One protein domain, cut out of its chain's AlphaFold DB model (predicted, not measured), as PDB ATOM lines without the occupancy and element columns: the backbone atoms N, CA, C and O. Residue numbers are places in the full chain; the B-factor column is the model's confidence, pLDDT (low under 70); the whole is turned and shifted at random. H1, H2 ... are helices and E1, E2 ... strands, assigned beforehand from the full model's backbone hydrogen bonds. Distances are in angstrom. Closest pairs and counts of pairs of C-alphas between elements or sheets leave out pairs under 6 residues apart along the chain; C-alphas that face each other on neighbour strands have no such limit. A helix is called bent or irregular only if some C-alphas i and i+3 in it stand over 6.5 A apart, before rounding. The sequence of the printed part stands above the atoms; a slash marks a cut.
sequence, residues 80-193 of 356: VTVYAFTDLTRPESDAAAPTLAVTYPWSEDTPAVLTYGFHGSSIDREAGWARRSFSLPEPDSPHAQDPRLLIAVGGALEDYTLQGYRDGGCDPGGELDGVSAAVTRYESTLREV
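Overview. This is residues 80 to 193 of the 356 residues of an uncharacterized protein of Flavonifractor plautii (UniProt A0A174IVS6). Two strongly twisted four-stranded sheets lie face to face as a flat sandwich, their strands crossed at 37 degrees. The chain winds over both sheets as a jelly roll, one long hairpin folded into four nested antiparallel pairs: E1 with E8, E2 with E7, E3 with E6, E4 with E5. The sheets, both antiparallel, have the orders E3 - E6 - E1 - E8 and E4 - E5 - E2 - E7; short H1 is in the link from E5 to E6, and short H2, right after E8, packs on the first sheet. The printed part has 114 residues and is mostly strand, with eight named strands and two named helices in the order E1 E2 E3 E4 E5 H1 E6 E7 E8 H2. It is compact, with a radius of gyration of the C-alphas of 14.0 A and spans of 40 by 34 by 18 A.

Arrangement. Start at E1, residues 80 to 89, an inner strand. Beside it look for E8, residues 180 to 189, with N 84 and O 184 2.9 A apart, and E6, residues 149 to 153, with N 83 and O 150 2.8 A apart. E3, residues 112 to 116, is the edge strand beside E6, with N 114 and O 151 2.9 A apart. In the other sheet, E2, residues 99 to 105, has E7, residues 161 to 165, as one neighbour, with N 101 and O 163 2.9 A apart, and E5, residues 129 to 135, as the other, with N 102 and O 132 2.8 A apart. E4, residues 120 to 124, forms a hairpin with E5, with N 122 and O 131 3.0 A apart. The parts of the two sheets that face each other are 10.0 A centre to centre, their best planes 16 degrees apart. H2, residues 190 to 193, is on the first sheet, over E1, at a height of 9.1 A; their closest C-alphas, Val 80 and Leu 190, are 6.0 A apart. H1, residues 142 to 145, is only just not on that sheet, with 4 pairs of C-alphas within 10 A. Both helices are too short for an O i to N i+4 pair; the one O i to N i+3 pair is within hydrogen-bond range in H2 and not in H1.

Along the chain. Find C-alpha 80 at (27.428, 87.037, 105.018); from there E1 runs 26.5 A to C-alpha 89. E2 measures 19.9 A and E5 20.2 A. E8 starts at C-alpha 180, (17.274, 75.324, 87.016), bends by 54 degrees at residue 186 and measures 27.0 A. H2 ends at C-alpha 193, (34.213, 85.509, 100.192). H1 is irregular, 7.0 A from C-alpha 142 to C-alpha 145.

Size, cuts and confidence. The two C-alphas farthest apart, those of Asp 94 and Arg 191, are 41.1 A apart. The printed part has no cut, and the link from E7 to E8, residues 166 to 179, is long. The mean pLDDT of the printed part is 92.7, and no printed residue is under 70.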
ATOM      1  N   VAL A  80      28.149  87.180 106.281       94.44
ATOM      2  CA  VAL A  80      27.428  87.037 105.018       94.44
ATOM      3  C   VAL A  80      26.809  85.652 104.910       94.44
ATOM      4  O   VAL A  80      27.409  84.655 105.317       94.44
ATOM      5  N   THR A  81      25.641  85.590 104.283       96.88
ATOM      6  CA  THR A  81      25.012  84.338 103.873       96.88
ATOM      7  C   THR A  81      25.182  84.188 102.364       96.88
ATOM      8  O   THR A  81      24.705  85.016 101.586       96.88
ATOM      9  N   VAL A  82      25.868  83.130 101.935       97.75
ATOM     10  CA  VAL A  82      26.165  82.864 100.523       97.75
ATOM     11  C   VAL A  82      25.229  81.794  99.978       97.75
ATOM     12  O   VAL A  82      25.064  80.732 100.576       97.75
ATOM     13  N   TYR A  83      24.662  82.059  98.805       97.94
ATOM     14  CA  TYR A  83      23.870  81.125  98.017       97.94
ATOM     15  C   TYR A  83      24.660  80.784  96.752       97.94
ATOM     16  O   TYR A  83      24.817  81.621  95.861       97.94
ATOM     17  N   ALA A  84      25.188  79.563  96.696       97.75
ATOM     18  CA  ALA A  84      25.950  79.058  95.564       97.75
ATOM     19  C   ALA A  84      25.051  78.266  94.614       97.75
ATOM     20  O   ALA A  84      24.399  77.309  95.034       97.75
ATOM     21  N   PHE A  85      25.049  78.657  93.342       97.50
ATOM     22  CA  PHE A  85      24.265  78.043  92.278       97.50
ATOM     23  C   PHE A  85      25.163  77.095  91.484       97.50
ATOM     24  O   PHE A  85      26.161  77.505  90.895       97.50
ATOM     25  N   THR A  86      24.814  75.815  91.500       94.88
ATOM     26  CA  THR A  86      25.584  74.708  90.913       94.88
ATOM     27  C   THR A  86      24.647  73.782  90.141       94.88
ATOM     28  O   THR A  86      23.440  74.021  90.121       94.88
ATOM     29  N   ASP A  87      25.180  72.757  89.473       93.12
ATOM     30  CA  ASP A  87      24.391  71.773  88.712       93.12
ATOM     31  C   ASP A  87      23.368  72.431  87.766       93.12
ATOM     32  O   ASP A  87      22.174  72.112  87.756       93.12
ATOM     33  N   LEU A  88      23.846  73.416  86.996       93.69
ATOM     34  CA  LEU A  88      23.017  74.209  86.092       93.69
ATOM     35  C   LEU A  88      22.374  73.299  85.039       93.69
ATOM     36  O   LEU A  88      23.062  72.613  84.285       93.69
ATOM     37  N   THR A  89      21.048  73.322  84.964       92.69
ATOM     38  CA  THR A  89      20.283  72.549  83.985       92.69
ATOM     39  C   THR A  89      19.747  73.481  82.917       92.69
ATOM     40  O   THR A  89      18.957  74.381  83.205       92.69
ATOM     41  N   ARG A  90      20.169  73.243  81.674       92.12
ATOM     42  CA  ARG A  90      19.654  73.919  80.485       92.12
ATOM     43  C   ARG A  90      18.701  72.977  79.738       92.12
ATOM     44  O   ARG A  90      19.122  71.874  79.387       92.12
ATOM     45  N   PRO A  91      17.446  73.377  79.479       90.81
ATOM     46  CA  PRO A  91      16.515  72.562  78.709       90.81
ATOM     47  C   PRO A  91      16.870  72.590  77.217       90.81
ATOM     48  O   PRO A  91      17.355  73.601  76.698       90.81
ATOM     49  N   GLU A  92      16.569  71.502  76.507       89.62
ATOM     50  CA  GLU A  92      16.584  71.501  75.043       89.62
ATOM     51  C   GLU A  92      15.525  72.493  74.540       89.62
ATOM     52  O   GLU A  92      14.328  72.323  74.772       89.62
ATOM     53  N   SER A  93      15.973  73.587  73.923       88.56
ATOM     54  CA  SER A  93      15.109  74.684  73.489       88.56
ATOM     55  C   SER A  93      15.777  75.528  72.404       88.56
ATOM     56  O   SER A  93      16.993  75.487  72.225       88.56
ATOM     57  N   ASP A  94      14.970  76.316  71.696       90.25
ATOM     58  CA  ASP A  94      15.402  77.319  70.714       90.25
ATOM     59  C   ASP A  94      15.734  78.682  71.356       90.25
ATOM     60  O   ASP A  94      15.931  79.678  70.658       90.25
ATOM     61  N   ALA A  95      15.758  78.746  72.688       91.56
ATOM     62  CA  ALA A  95      16.053  79.955  73.435       91.56
ATOM     63  C   ALA A  95      17.508  80.392  73.209       91.56
ATOM     64  O   ALA A  95      18.442  79.599  73.342       91.56
ATOM     65  N   ALA A  96      17.688  81.672  72.876       86.56
ATOM     66  CA  ALA A  96      18.989  82.220  72.504       86.56
ATOM     67  C   ALA A  96      19.967  82.281  73.688       86.56
ATOM     68  O   ALA A  96      21.163  82.078  73.498       86.56
ATOM     69  N   ALA A  97      19.465  82.556  74.896       93.19
ATOM     70  CA  ALA A  97      20.282  82.660  76.100       93.19
ATOM     71  C   ALA A  97      19.478  82.253  77.348       93.19
ATOM     72  O   ALA A  97      19.116  83.124  78.148       93.19
ATOM     73  N   PRO A  98      19.175  80.952  77.543       96.06
ATOM     74  CA  PRO A  98      18.428  80.486  78.707       96.06
ATOM     75  C   PRO A  98      19.007  81.060  79.996       96.06
ATOM     76  O   PRO A  98      20.201  80.933  80.258       96.06
ATOM     77  N   THR A  99      18.175  81.739  80.773       97.31
ATOM     78  CA  THR A  99      18.606  82.570  81.899       97.31
ATOM     79  C   THR A  99      17.875  82.150  83.155       97.31
ATOM     80  O   THR A  99      16.663  81.953  83.131       97.31
ATOM     81  N   LEU A 100      18.608  82.012  84.256       98.12
ATOM     82  CA  LEU A 100      18.023  81.776  85.569       98.12
ATOM     83  C   LEU A 100      17.952  83.101  86.321       98.12
ATOM     84  O   LEU A 100      18.955  83.806  86.447       98.12
ATOM     85  N   ALA A 101      16.769  83.425  86.828       97.75
ATOM     86  CA  ALA A 101      16.534  84.586  87.666       97.75
ATOM     87  C   ALA A 101      16.185  84.172  89.096       97.75
ATOM     88  O   ALA A 101      15.444  83.215  89.318       97.75
ATOM     89  N   VAL A 102      16.702  84.943  90.047       97.19
ATOM     90  CA  VAL A 102      16.437  84.844  91.479       97.19
ATOM     91  C   VAL A 102      15.714  86.112  91.897       97.19
ATOM     92  O   VAL A 102      16.307  87.190  91.842       97.19
ATOM     93  N   THR A 103      14.451  85.991  92.294       95.88
ATOM     94  CA  THR A 103      13.624  87.126  92.725       95.88
ATOM     95  C   THR A 103      13.336  87.008  94.213       95.88
ATOM     96  O   THR A 103      12.945  85.942  94.678       95.88
ATOM     97  N   TYR A 104      13.519  88.088  94.965       94.25
ATOM     98  CA  TYR A 104      13.334  88.122  96.416       94.25
ATOM     99  C   TYR A 104      12.651  89.425  96.856       94.25
ATOM    100  O   TYR A 104      12.740  90.429  96.138       94.25
ATOM    101  N   PRO A 105      11.960  89.433  98.013       93.06
ATOM    102  CA  PRO A 105      11.399  90.653  98.582       93.06
ATOM    103  C   PRO A 105      12.484  91.705  98.817       93.06
ATOM    104  O   PRO A 105      13.580  91.390  99.282       93.06
ATOM    105  N   TRP A 106      12.176  92.961  98.507       90.50
ATOM    106  CA  TRP A 106      13.090  94.084  98.660       90.50
ATOM    107  C   TRP A 106      12.414  95.263  99.357       90.50
ATOM    108  O   TRP A 106      11.288  95.644  99.042       90.50
ATOM    109  N   SER A 107      13.152  95.857 100.284       87.69
ATOM    110  CA  SER A 107      12.866  97.098 100.992       87.69
ATOM    111  C   SER A 107      14.196  97.775 101.345       87.69
ATOM    112  O   SER A 107      15.257  97.169 101.191       87.69
ATOM    113  N   GLU A 108      14.159  99.003 101.861       84.00
ATOM    114  CA  GLU A 108      15.372  99.682 102.349       84.00
ATOM    115  C   GLU A 108      16.020  98.969 103.551       84.00
ATOM    116  O   GLU A 108      17.216  99.125 103.775       84.00
ATOM    117  N   ASP A 109      15.255  98.138 104.270       83.88
ATOM    118  CA  ASP A 109      15.727  97.337 105.405       83.88
ATOM    119  C   ASP A 109      16.238  95.941 104.990       83.88
ATOM    120  O   ASP A 109      16.739  95.179 105.819       83.88
ATOM    121  N   THR A 110      16.099  95.565 103.712       82.56
ATOM    122  CA  THR A 110      16.563  94.266 103.206       82.56
ATOM    123  C   THR A 110      18.097  94.212 103.212       82.56
ATOM    124  O   THR A 110      18.734  95.208 102.863       82.56
ATOM    125  N   PRO A 111      18.715  93.056 103.541       84.19
ATOM    126  CA  PRO A 111      20.161  92.884 103.444       84.19
ATOM    127  C   PRO A 111      20.710  93.345 102.091       84.19
ATOM    128  O   PRO A 111      20.126  93.060 101.040       84.19
ATOM    129  N   ALA A 112      21.861  94.019 102.100       87.44
ATOM    130  CA  ALA A 112      22.563  94.339 100.863       87.44
ATOM    131  C   ALA A 112      22.992  93.035 100.170       87.44
ATOM    132  O   ALA A 112      23.442  92.095 100.827       87.44
ATOM    133  N   VAL A 113      22.855  92.966  98.845       90.62
ATOM    134  CA  VAL A 113      23.155  91.751  98.073       90.62
ATOM    135  C   VAL A 113      24.246  92.023  97.049       90.62
ATOM    136  O   VAL A 113      24.034  92.776  96.094       90.62
ATOM    137  N   LEU A 114      25.379  91.352  97.247       92.75
ATOM    138  CA  LEU A 114      26.495  91.245  96.311       92.75
ATOM    139  C   LEU A 114      26.269  90.071  95.357       92.75
ATOM    140  O   LEU A 114      25.655  89.064  95.725       92.75
ATOM    141  N   THR A 115      26.812  90.166  94.149       94.62
ATOM    142  CA  THR A 115      26.762  89.071  93.175       94.62
ATOM    143  C   THR A 115      28.130  88.748  92.607       94.62
ATOM    144  O   THR A 115      28.947  89.643  92.421       94.62
ATOM    145  N   TYR A 116      28.339  87.474  92.276       95.19
ATOM    146  CA  TYR A 116      29.439  87.015  91.434       95.19
ATOM    147  C   TYR A 116      28.896  86.064  90.365       95.19
ATOM    148  O   TYR A 116      28.218  85.085  90.686       95.19
ATOM    149  N   GLY A 117      29.152  86.365  89.096       94.19
ATOM    150  CA  GLY A 117      28.648  85.641  87.932       94.19
ATOM    151  C   GLY A 117      27.186  85.944  87.580       94.19
ATOM    152  O   GLY A 117      26.577  85.188  86.825       94.19
ATOM    153  N   PHE A 118      26.609  87.024  88.123       94.25
ATOM    154  CA  PHE A 118      25.281  87.526  87.749       94.25
ATOM    155  C   PHE A 118      25.417  88.829  86.975       94.25
ATOM    156  O   PHE A 118      26.022  89.769  87.472       94.25
ATOM    157  N   HIS A 119      24.810  88.898  85.792       90.31
ATOM    158  CA  HIS A 119      24.936  90.045  84.883       90.31
ATOM    159  C   HIS A 119      23.613  90.790  84.672       90.31
ATOM    160  O   HIS A 119      23.597  91.876  84.100       90.31
ATOM    161  N   GLY A 120      22.498  90.214  85.124       92.06
ATOM    162  CA  GLY A 120      21.187  90.844  85.089       92.06
ATOM    163  C   GLY A 120      20.761  91.330  86.468       92.06
ATOM    164  O   GLY A 120      20.941  90.645  87.479       92.06
ATOM    165  N   SER A 121      20.165  92.518  86.502       90.81
ATOM    166  CA  SER A 121      19.686  93.144  87.725       90.81
ATOM    167  C   SER A 121      18.422  93.963  87.484       90.81
ATOM    168  O   SER A 121      18.324  94.688  86.497       90.81
ATOM    169  N   SER A 122      17.463  93.878  88.403       91.31
ATOM    170  CA  SER A 122      16.274  94.726  88.418       91.31
ATOM    171  C   SER A 122      15.776  94.911  89.850       91.31
ATOM    172  O   SER A 122      15.829  93.975  90.645       91.31
ATOM    173  N   ILE A 123      15.312  96.113  90.187       90.12
ATOM    174  CA  ILE A 123      14.621  96.401  91.449       90.12
ATOM    175  C   ILE A 123      13.352  97.162  91.103       90.12
ATOM    176  O   ILE A 123      13.418  98.225  90.482       90.12
ATOM    177  N   ASP A 124      12.221  96.644  91.561       92.19
ATOM    178  CA  ASP A 124      10.959  97.360  91.578       92.19
ATOM    179  C   ASP A 124      10.679  97.799  93.014       92.19
ATOM    180  O   ASP A 124      10.281  97.013  93.877       92.19
ATOM    181  N   ARG A 125      10.945  99.081  93.280       91.31
ATOM    182  CA  ARG A 125      10.797  99.662  94.618       91.31
ATOM    183  C   ARG A 125       9.336  99.785  95.042       91.31
ATOM    184  O   ARG A 125       9.059  99.744  96.233       91.31
ATOM    185  N   GLU A 126       8.423  99.962  94.087       92.62
ATOM    186  CA  GLU A 126       6.994 100.118  94.370       92.62
ATOM    187  C   GLU A 126       6.356  98.761  94.663       92.62
ATOM    188  O   GLU A 126       5.609  98.619  95.630       92.62
ATOM    189  N   ALA A 127       6.702  97.746  93.870       93.25
ATOM    190  CA  ALA A 127       6.239  96.381  94.087       93.25
ATOM    191  C   ALA A 127       7.021  95.635  95.186       93.25
ATOM    192  O   ALA A 127       6.598  94.554  95.599       93.25
ATOM    193  N   GLY A 128       8.137  96.192  95.665       92.88
ATOM    194  CA  GLY A 128       8.903  95.670  96.797       92.88
ATOM    195  C   GLY A 128       9.664  94.382  96.487       92.88
ATOM    196  O   GLY A 128       9.669  93.459  97.303       92.88
ATOM    197  N   TRP A 129      10.288  94.280  95.309       93.06
ATOM    198  CA  TRP A 129      11.104  93.117  94.943       93.06
ATOM    199  C   TRP A 129      12.395  93.500  94.218       93.06
ATOM    200  O   TRP A 129      12.500  94.532  93.554       93.06
ATOM    201  N   ALA A 130      13.386  92.622  94.336       92.69
ATOM    202  CA  ALA A 130      14.642  92.682  93.606       92.69
ATOM    203  C   ALA A 130      14.888  91.357  92.882       92.69
ATOM    204  O   ALA A 130      14.475  90.291  93.341       92.69
ATOM    205  N   ARG A 131      15.558  91.427  91.732       94.69
ATOM    206  CA  ARG A 131      15.877  90.281  90.885       94.69
ATOM    207  C   ARG A 131      17.326  90.331  90.436       94.69
ATOM    208  O   ARG A 131      17.783  91.357  89.931       94.69
ATOM    209  N   ARG A 132      18.018  89.199  90.557       95.12
ATOM    210  CA  ARG A 132      19.348  88.965  89.976       95.12
ATOM    211  C   ARG A 132      19.265  87.813  88.991       95.12
ATOM    212  O   ARG A 132      18.586  86.830  89.273       95.12
ATOM    213  N   SER A 133      19.944  87.905  87.856       96.69
ATOM    214  CA  SER A 133      19.935  86.824  86.869       96.69
ATOM    215  C   SER A 133      21.282  86.602  86.190       96.69
ATOM    216  O   SER A 133      22.146  87.482  86.145       96.69
ATOM    217  N   PHE A 134      21.456  85.395  85.659       96.38
ATOM    218  CA  PHE A 134      22.578  85.029  84.804       96.38
ATOM    219  C   PHE A 134      22.125  84.070  83.711       96.38
ATOM    220  O   PHE A 134      21.304  83.177  83.939       96.38
ATOM    221  N   SER A 135      22.685  84.245  82.519       95.50
ATOM    222  CA  SER A 135      22.500  83.288  81.434       95.50
ATOM    223  C   SER A 135      23.328  82.036  81.698       95.50
ATOM    224  O   SER A 135      24.478  82.113  82.140       95.50
ATOM    225  N   LEU A 136      22.734  80.875  81.446       94.38
ATOM    226  CA  LEU A 136      23.414  79.598  81.570       94.38
ATOM    227  C   LEU A 136      24.434  79.492  80.429       94.38
ATOM    228  O   LEU A 136      24.043  79.575  79.261       94.38
ATOM    229  N   PRO A 137      25.728  79.316  80.741       89.00
ATOM    230  CA  PRO A 137      26.742  79.126  79.715       89.00
ATOM    231  C   PRO A 137      26.471  77.842  78.915       89.00
ATOM    232  O   PRO A 137      25.825  76.911  79.403       89.00
ATOM    233  N   GLU A 138      26.976  77.779  77.681       85.69
ATOM    234  CA  GLU A 138      27.053  76.503  76.959       85.69
ATOM    235  C   GLU A 138      27.933  75.505  77.736       85.69
ATOM    236  O   GLU A 138      28.901  75.933  78.375       85.69
ATOM    237  N   PRO A 139      27.650  74.187  77.693       81.31
ATOM    238  CA  PRO A 139      28.418  73.191  78.447       81.31
ATOM    239  C   PRO A 139      29.921  73.150  78.127       81.31
ATOM    240  O   PRO A 139      30.715  72.746  78.974       81.31
ATOM    241  N   ASP A 140      30.314  73.545  76.915       84.81
ATOM    242  CA  ASP A 140      31.702  73.615  76.446       84.81
ATOM    243  C   ASP A 140      32.337  75.007  76.616       84.81
ATOM    244  O   ASP A 140      33.509  75.202  76.286       84.81
ATOM    245  N   SER A 141      31.591  75.975  77.155       85.62
ATOM    246  CA  SER A 141      32.099  77.315  77.425       85.62
ATOM    247  C   SER A 141      33.185  77.278  78.505       85.62
ATOM    248  O   SER A 141      33.003  76.621  79.536       85.62
ATOM    249  N   PRO A 142      34.273  78.061  78.367       79.38
ATOM    250  CA  PRO A 142      35.250  78.226  79.444       79.38
ATOM    251  C   PRO A 142      34.622  78.799  80.727       79.38
ATOM    252  O   PRO A 142      35.149  78.581  81.811       79.38
ATOM    253  N   HIS A 143      33.466  79.464  80.615       81.94
ATOM    254  CA  HIS A 143      32.721  80.053  81.730       81.94
ATOM    255  C   HIS A 143      31.730  79.090  82.398       81.94
ATOM    256  O   HIS A 143      31.011  79.491  83.316       81.94
ATOM    257  N   ALA A 144      31.653  77.832  81.943       83.44
ATOM    258  CA  ALA A 144      30.737  76.831  82.491       83.44
ATOM    259  C   ALA A 144      31.030  76.477  83.956       83.44
ATOM    260  O   ALA A 144      30.125  76.070  84.680       83.44
ATOM    261  N   GLN A 145      32.283  76.642  84.383       83.00
ATOM    262  CA  GLN A 145      32.746  76.341  85.740       83.00
ATOM    263  C   GLN A 145      32.915  77.593  86.609       83.00
ATOM    264  O   GLN A 145      33.305  77.483  87.771       83.00
ATOM    265  N   ASP A 146      32.639  78.779  86.063       89.19
ATOM    266  CA  ASP A 146      32.751  80.013  86.828       89.19
ATOM    267  C   ASP A 146      31.710  80.007  87.963       89.19
ATOM    268  O   ASP A 146      30.541  79.683  87.723       89.19
ATOM    269  N   PRO A 147      32.086  80.400  89.194       93.38
ATOM    270  CA  PRO A 147      31.147  80.479  90.303       93.38
ATOM    271  C   PRO A 147      29.928  81.354  89.987       93.38
ATOM    272  O   PRO A 147      30.012  82.351  89.264       93.38
ATOM    273  N   ARG A 148      28.784  80.985  90.563       96.62
ATOM    274  CA  ARG A 148      27.541  81.763  90.537       96.62
ATOM    275  C   ARG A 148      27.077  81.942  91.973       96.62
ATOM    276  O   ARG A 148      26.536  81.011  92.565       96.62
ATOM    277  N   LEU A 149      27.356  83.108  92.549       97.56
ATOM    278  CA  LEU A 149      27.107  83.399  93.958       97.56
ATOM    279  C   LEU A 149      26.201  84.619  94.118       97.56
ATOM    280  O   LEU A 149      26.443  85.674  93.531       97.56
ATOM    281  N   LEU A 150      25.193  84.468  94.968       95.88
ATOM    282  CA  LEU A 150      24.417  85.559  95.546       95.88
ATOM    283  C   LEU A 150      24.827  85.656  97.018       95.88
ATOM    284  O   LEU A 150      24.782  84.657  97.733       95.88
ATOM    285  N   ILE A 151      25.283  86.819  97.464       95.06
ATOM    286  CA  ILE A 151      25.917  86.989  98.777       95.06
ATOM    287  C   ILE A 151      25.150  88.080  99.526       95.06
ATOM    288  O   ILE A 151      25.243  89.258  99.184       95.06
ATOM    289  N   ALA A 152      24.367  87.682 100.525       93.25
ATOM    290  CA  ALA A 152      23.584  88.594 101.349       93.25
ATOM    291  C   ALA A 152      24.410  89.050 102.561       93.25
ATOM    292  O   ALA A 152      24.960  88.228 103.295       93.25
ATOM    293  N   VAL A 153      24.534  90.363 102.747       90.81
ATOM    294  CA  VAL A 153      25.405  90.991 103.747       90.81
ATOM    295  C   VAL A 153      24.596  91.379 104.979       90.81
ATOM    296  O   VAL A 153      23.624  92.122 104.876       90.81
ATOM    297  N   GLY A 154      25.009  90.907 106.157       84.44
ATOM    298  CA  GLY A 154      24.368  91.254 107.431       84.44
ATOM    299  C   GLY A 154      23.059  90.513 107.732       84.44
ATOM    300  O   GLY A 154      22.461  90.750 108.779       84.44
ATOM    301  N   GLY A 155      22.627  89.597 106.863       86.25
ATOM    302  CA  GLY A 155      21.459  88.748 107.080       86.25
ATOM    303  C   GLY A 155      21.157  87.860 105.875       86.25
ATOM    304  O   GLY A 155      21.522  88.186 104.748       86.25
ATOM    305  N   ALA A 156      20.483  86.738 106.118       91.75
ATOM    306  CA  ALA A 156      20.022  85.843 105.064       91.75
ATOM    307  C   ALA A 156      18.798  86.424 104.336       91.75
ATOM    308  O   ALA A 156      18.009  87.170 104.914       91.75
ATOM    309  N   LEU A 157      18.599  86.021 103.083       89.19
ATOM    310  CA  LEU A 157      17.324  86.218 102.394       89.19
ATOM    311  C   LEU A 157      16.289  85.260 102.990       89.19
ATOM    312  O   LEU A 157      16.513  84.044 103.001       89.19
ATOM    313  N   GLU A 158      15.183  85.814 103.489       80.69
ATOM    314  CA  GLU A 158      14.107  85.048 104.130       80.69
ATOM    315  C   GLU A 158      13.317  84.213 103.112       80.69
ATOM    316  O   GLU A 158      13.066  83.038 103.364       80.69
ATOM    317  N   ASP A 159      13.029  84.788 101.938       88.88
ATOM    318  CA  ASP A 159      12.307  84.151 100.834       88.88
ATOM    319  C   ASP A 159      12.918  84.535  99.474       88.88
ATOM    320  O   ASP A 159      13.365  85.667  99.274       88.88
ATOM    321  N   TYR A 160      12.913  83.604  98.516       95.12
ATOM    322  CA  TYR A 160      13.222  83.876  97.109       95.12
ATOM    323  C   TYR A 160      12.602  82.825  96.179       95.12
ATOM    324  O   TYR A 160      12.320  81.695  96.579       95.12
ATOM    325  N   THR A 161      12.424  83.184  94.910       96.38
ATOM    326  CA  THR A 161      11.975  82.282  93.845       96.38
ATOM    327  C   THR A 161      13.036  82.146  92.764       96.38
ATOM    328  O   THR A 161      13.822  83.063  92.525       96.38
ATOM    329  N   LEU A 162      13.055  80.981  92.113       97.56
ATOM    330  CA  LEU A 162      13.872  80.712  90.936       97.56
ATOM    331  C   LEU A 162      12.962  80.585  89.722       97.56
ATOM    332  O   LEU A 162      12.014  79.801  89.755       97.56
ATOM    333  N   GLN A 163      13.263  81.328  88.662       97.75
ATOM    334  CA  GLN A 163      12.504  81.287  87.417       97.75
ATOM    335  C   GLN A 163      13.446  81.259  86.216       97.75
ATOM    336  O   GLN A 163      14.366  82.070  86.105       97.75
ATOM    337  N   GLY A 164      13.192  80.318  85.313       97.75
ATOM    338  CA  GLY A 164      13.832  80.247  84.008       97.75
ATOM    339  C   GLY A 164      13.219  81.219  83.013       97.75
ATOM    340  O   GLY A 164      11.999  81.385  82.992       97.75
ATOM    341  N   TYR A 165      14.052  81.802  82.156       97.56
ATOM    342  CA  TYR A 165      13.660  82.674  81.054       97.56
ATOM    343  C   TYR A 165      14.392  82.301  79.767       97.56
ATOM    344  O   TYR A 165      15.473  81.706  79.791       97.56
ATOM    345  N   ARG A 166      13.798  82.658  78.627       96.19
ATOM    346  CA  ARG A 166      14.360  82.408  77.288       96.19
ATOM    347  C   ARG A 166      15.619  83.238  76.997       96.19
ATOM    348  O   ARG A 166      16.454  82.815  76.196       96.19
ATOM    349  N   ASP A 167      15.744  84.401  77.628       94.75
ATOM    350  CA  ASP A 167      16.864  85.329  77.480       94.75
ATOM    351  C   ASP A 167      17.104  86.161  78.755       94.75
ATOM    352  O   ASP A 167      16.406  86.022  79.764       94.75
ATOM    353  N   GLY A 168      18.125  87.022  78.702       92.56
ATOM    354  CA  GLY A 168      18.542  87.879  79.810       92.56
ATOM    355  C   GLY A 168      17.561  88.996  80.185       92.56
ATOM    356  O   GLY A 168      17.707  89.557  81.270       92.56
ATOM    357  N   GLY A 169      16.561  89.311  79.349       93.25
ATOM    358  CA  GLY A 169      15.574  90.359  79.643       93.25
ATOM    359  C   GLY A 169      14.656  89.979  80.803       93.25
ATOM    360  O   GLY A 169      14.267  90.821  81.617       93.25
ATOM    361  N   CYS A 170      14.401  88.674  80.948       95.19
ATOM    362  CA  CYS A 170      13.510  88.126  81.966       95.19
ATOM    363  C   CYS A 170      12.118  88.799  81.933       95.19
ATOM    364  O   CYS A 170      11.557  89.153  82.975       95.19
ATOM    365  N   ASP A 171      11.596  89.043  80.730       94.12
ATOM    366  CA  ASP A 171      10.316  89.718  80.520       94.12
ATOM    367  C   ASP A 171       9.123  88.793  80.824       94.12
ATOM    368  O   ASP A 171       9.213  87.580  80.600       94.12
ATOM    369  N   PRO A 172       7.978  89.338  81.284       92.94
ATOM    370  CA  PRO A 172       6.750  88.563  81.438       92.94
ATOM    371  C   PRO A 172       6.324  87.892  80.125       92.94
ATOM    372  O   PRO A 172       6.263  88.538  79.078       92.94
ATOM    373  N   GLY A 173       5.992  86.602  80.177       94.56
ATOM    374  CA  GLY A 173       5.702  85.781  78.995       94.56
ATOM    375  C   GLY A 173       6.948  85.176  78.336       94.56
ATOM    376  O   GLY A 173       6.818  84.384  77.401       94.56
ATOM    377  N   GLY A 174       8.145  85.540  78.806       94.69
ATOM    378  CA  GLY A 174       9.426  84.968  78.401       94.69
ATOM    379  C   GLY A 174       9.888  83.807  79.283       94.69
ATOM    380  O   GLY A 174      11.038  83.383  79.155       94.69
ATOM    381  N   GLU A 175       9.046  83.315  80.195       97.25
ATOM    382  CA  GLU A 175       9.368  82.208  81.090       97.25
ATOM    383  C   GLU A 175       9.688  80.926  80.304       97.25
ATOM    384  O   GLU A 175       9.095  80.626  79.263       97.25
ATOM    385  N   LEU A 176      10.652  80.161  80.807       97.06
ATOM    386  CA  LEU A 176      11.113  78.917  80.206       97.06
ATOM    387  C   LEU A 176      11.231  77.824  81.267       97.06
ATOM    388  O   LEU A 176      12.059  77.913  82.178       97.06
ATOM    389  N   ASP A 177      10.434  76.771  81.112       95.88
ATOM    390  CA  ASP A 177      10.489  75.595  81.976       95.88
ATOM    391  C   ASP A 177      11.792  74.807  81.776       95.88
ATOM    392  O   ASP A 177      12.327  74.704  80.671       95.88
ATOM    393  N   GLY A 178      12.294  74.205  82.856       94.44
ATOM    394  CA  GLY A 178      13.465  73.323  82.831       94.44
ATOM    395  C   GLY A 178      14.819  74.021  82.991       94.44
ATOM    396  O   GLY A 178      15.817  73.329  83.187       94.44
ATOM    397  N   VAL A 179      14.874  75.359  82.990       96.69
ATOM    398  CA  VAL A 179      16.062  76.094  83.459       96.69
ATOM    399  C   VAL A 179      16.100  76.023  84.984       96.69
ATOM    400  O   VAL A 179      15.170  76.474  85.650       96.69
ATOM    401  N   SER A 180      17.156  75.451  85.557       95.38
ATOM    402  CA  SER A 180      17.274  75.324  87.016       95.38
ATOM    403  C   SER A 180      18.724  75.225  87.488       95.38
ATOM    404  O   SER A 180      19.643  75.087  86.682       95.38
ATOM    405  N   ALA A 181      18.922  75.322  88.802       96.62
ATOM    406  CA  ALA A 181      20.202  75.131  89.474       96.62
ATOM    407  C   ALA A 181      19.971  74.535  90.868       96.62
ATOM    408  O   ALA A 181      18.952  74.813  91.507       96.62
ATOM    409  N   ALA A 182      20.937  73.768  91.363       96.38
ATOM    410  CA  ALA A 182      21.023  73.417  92.772       96.38
ATOM    411  C   ALA A 182      21.569  74.613  93.564       96.38
ATOM    412  O   ALA A 182      22.597  75.186  93.197       96.38
ATOM    413  N   VAL A 183      20.896  74.978  94.659       97.50
ATOM    414  CA  VAL A 183      21.317  76.086  95.527       97.50
ATOM    415  C   VAL A 183      21.801  75.548  96.863       97.50
ATOM    416  O   VAL A 183      21.033  74.939  97.608       97.50
ATOM    417  N   THR A 184      23.066  75.807  97.183       97.25
ATOM    418  CA  THR A 184      23.641  75.512  98.500       97.25
ATOM    419  C   THR A 184      23.822  76.805  99.279       97.25
ATOM    420  O   THR A 184      24.452  77.739  98.785       97.25
ATOM    421  N   ARG A 185      23.287  76.852 100.504       96.94
ATOM    422  CA  ARG A 185      23.427  77.991 101.420       96.94
ATOM    423  C   ARG A 185      24.491  77.710 102.478       96.94
ATOM    424  O   ARG A 185      24.448  76.649 103.100       96.94
ATOM    425  N   TYR A 186      25.380  78.666 102.730       97.44
ATOM    426  CA  TYR A 186      26.343  78.611 103.833       97.44
ATOM    427  C   TYR A 186      26.653  80.003 104.396       97.44
ATOM    428  O   TYR A 186      26.491  81.008 103.708       97.44
ATOM    429  N   GLU A 187      27.090  80.051 105.653       97.75
ATOM    430  CA  GLU A 187      27.540  81.285 106.312       97.75
ATOM    431  C   GLU A 187      29.051  81.475 106.120       97.75
ATOM    432  O   GLU A 187      29.801  80.497 106.091       97.75
ATOM    433  N   SER A 188      29.492  82.726 106.010       97.44
ATOM    434  CA  SER A 188      30.904  83.117 105.906       97.44
ATOM    435  C   SER A 188      31.083  84.572 106.368       97.44
ATOM    436  O   SER A 188      30.175  85.173 106.947       97.44
ATOM    437  N   THR A 189      32.250  85.158 106.112       95.12
ATOM    438  CA  THR A 189      32.524  86.591 106.275       95.12
ATOM    439  C   THR A 189      32.751  87.253 104.921       95.12
ATOM    440  O   THR A 189      33.154  86.605 103.948       95.12
ATOM    441  N   LEU A 190      32.537  88.567 104.848       92.94
ATOM    442  CA  LEU A 190      32.823  89.333 103.637       92.94
ATOM    443  C   LEU A 190      34.292  89.169 103.204       92.94
ATOM    444  O   LEU A 190      34.552  88.961 102.020       92.94
ATOM    445  N   ARG A 191      35.245  89.177 104.149       94.12
ATOM    446  CA  ARG A 191      36.668  88.914 103.872       94.12
ATOM    447  C   ARG A 191      36.897  87.576 103.181       94.12
ATOM    448  O   ARG A 191      37.616  87.530 102.187       94.12
ATOM    449  N   GLU A 192      36.352  86.493 103.727       96.25
ATOM    450  CA  GLU A 192      36.570  85.142 103.197       96.25
ATOM    451  C   GLU A 192      36.036  85.007 101.773       96.25
ATOM    452  O   GLU A 192      36.740  84.492 100.902       96.25
ATOM    453  N   VAL A 193      34.833  85.531 101.521       95.31
ATOM    454  CA  VAL A 193      34.213  85.509 100.192       95.31
ATOM    455  C   VAL A 193      35.008  86.352  99.198       95.31
ATOM    456  O   VAL A 193      35.337  85.867  98.116       95.31
TER     457      VAL A 193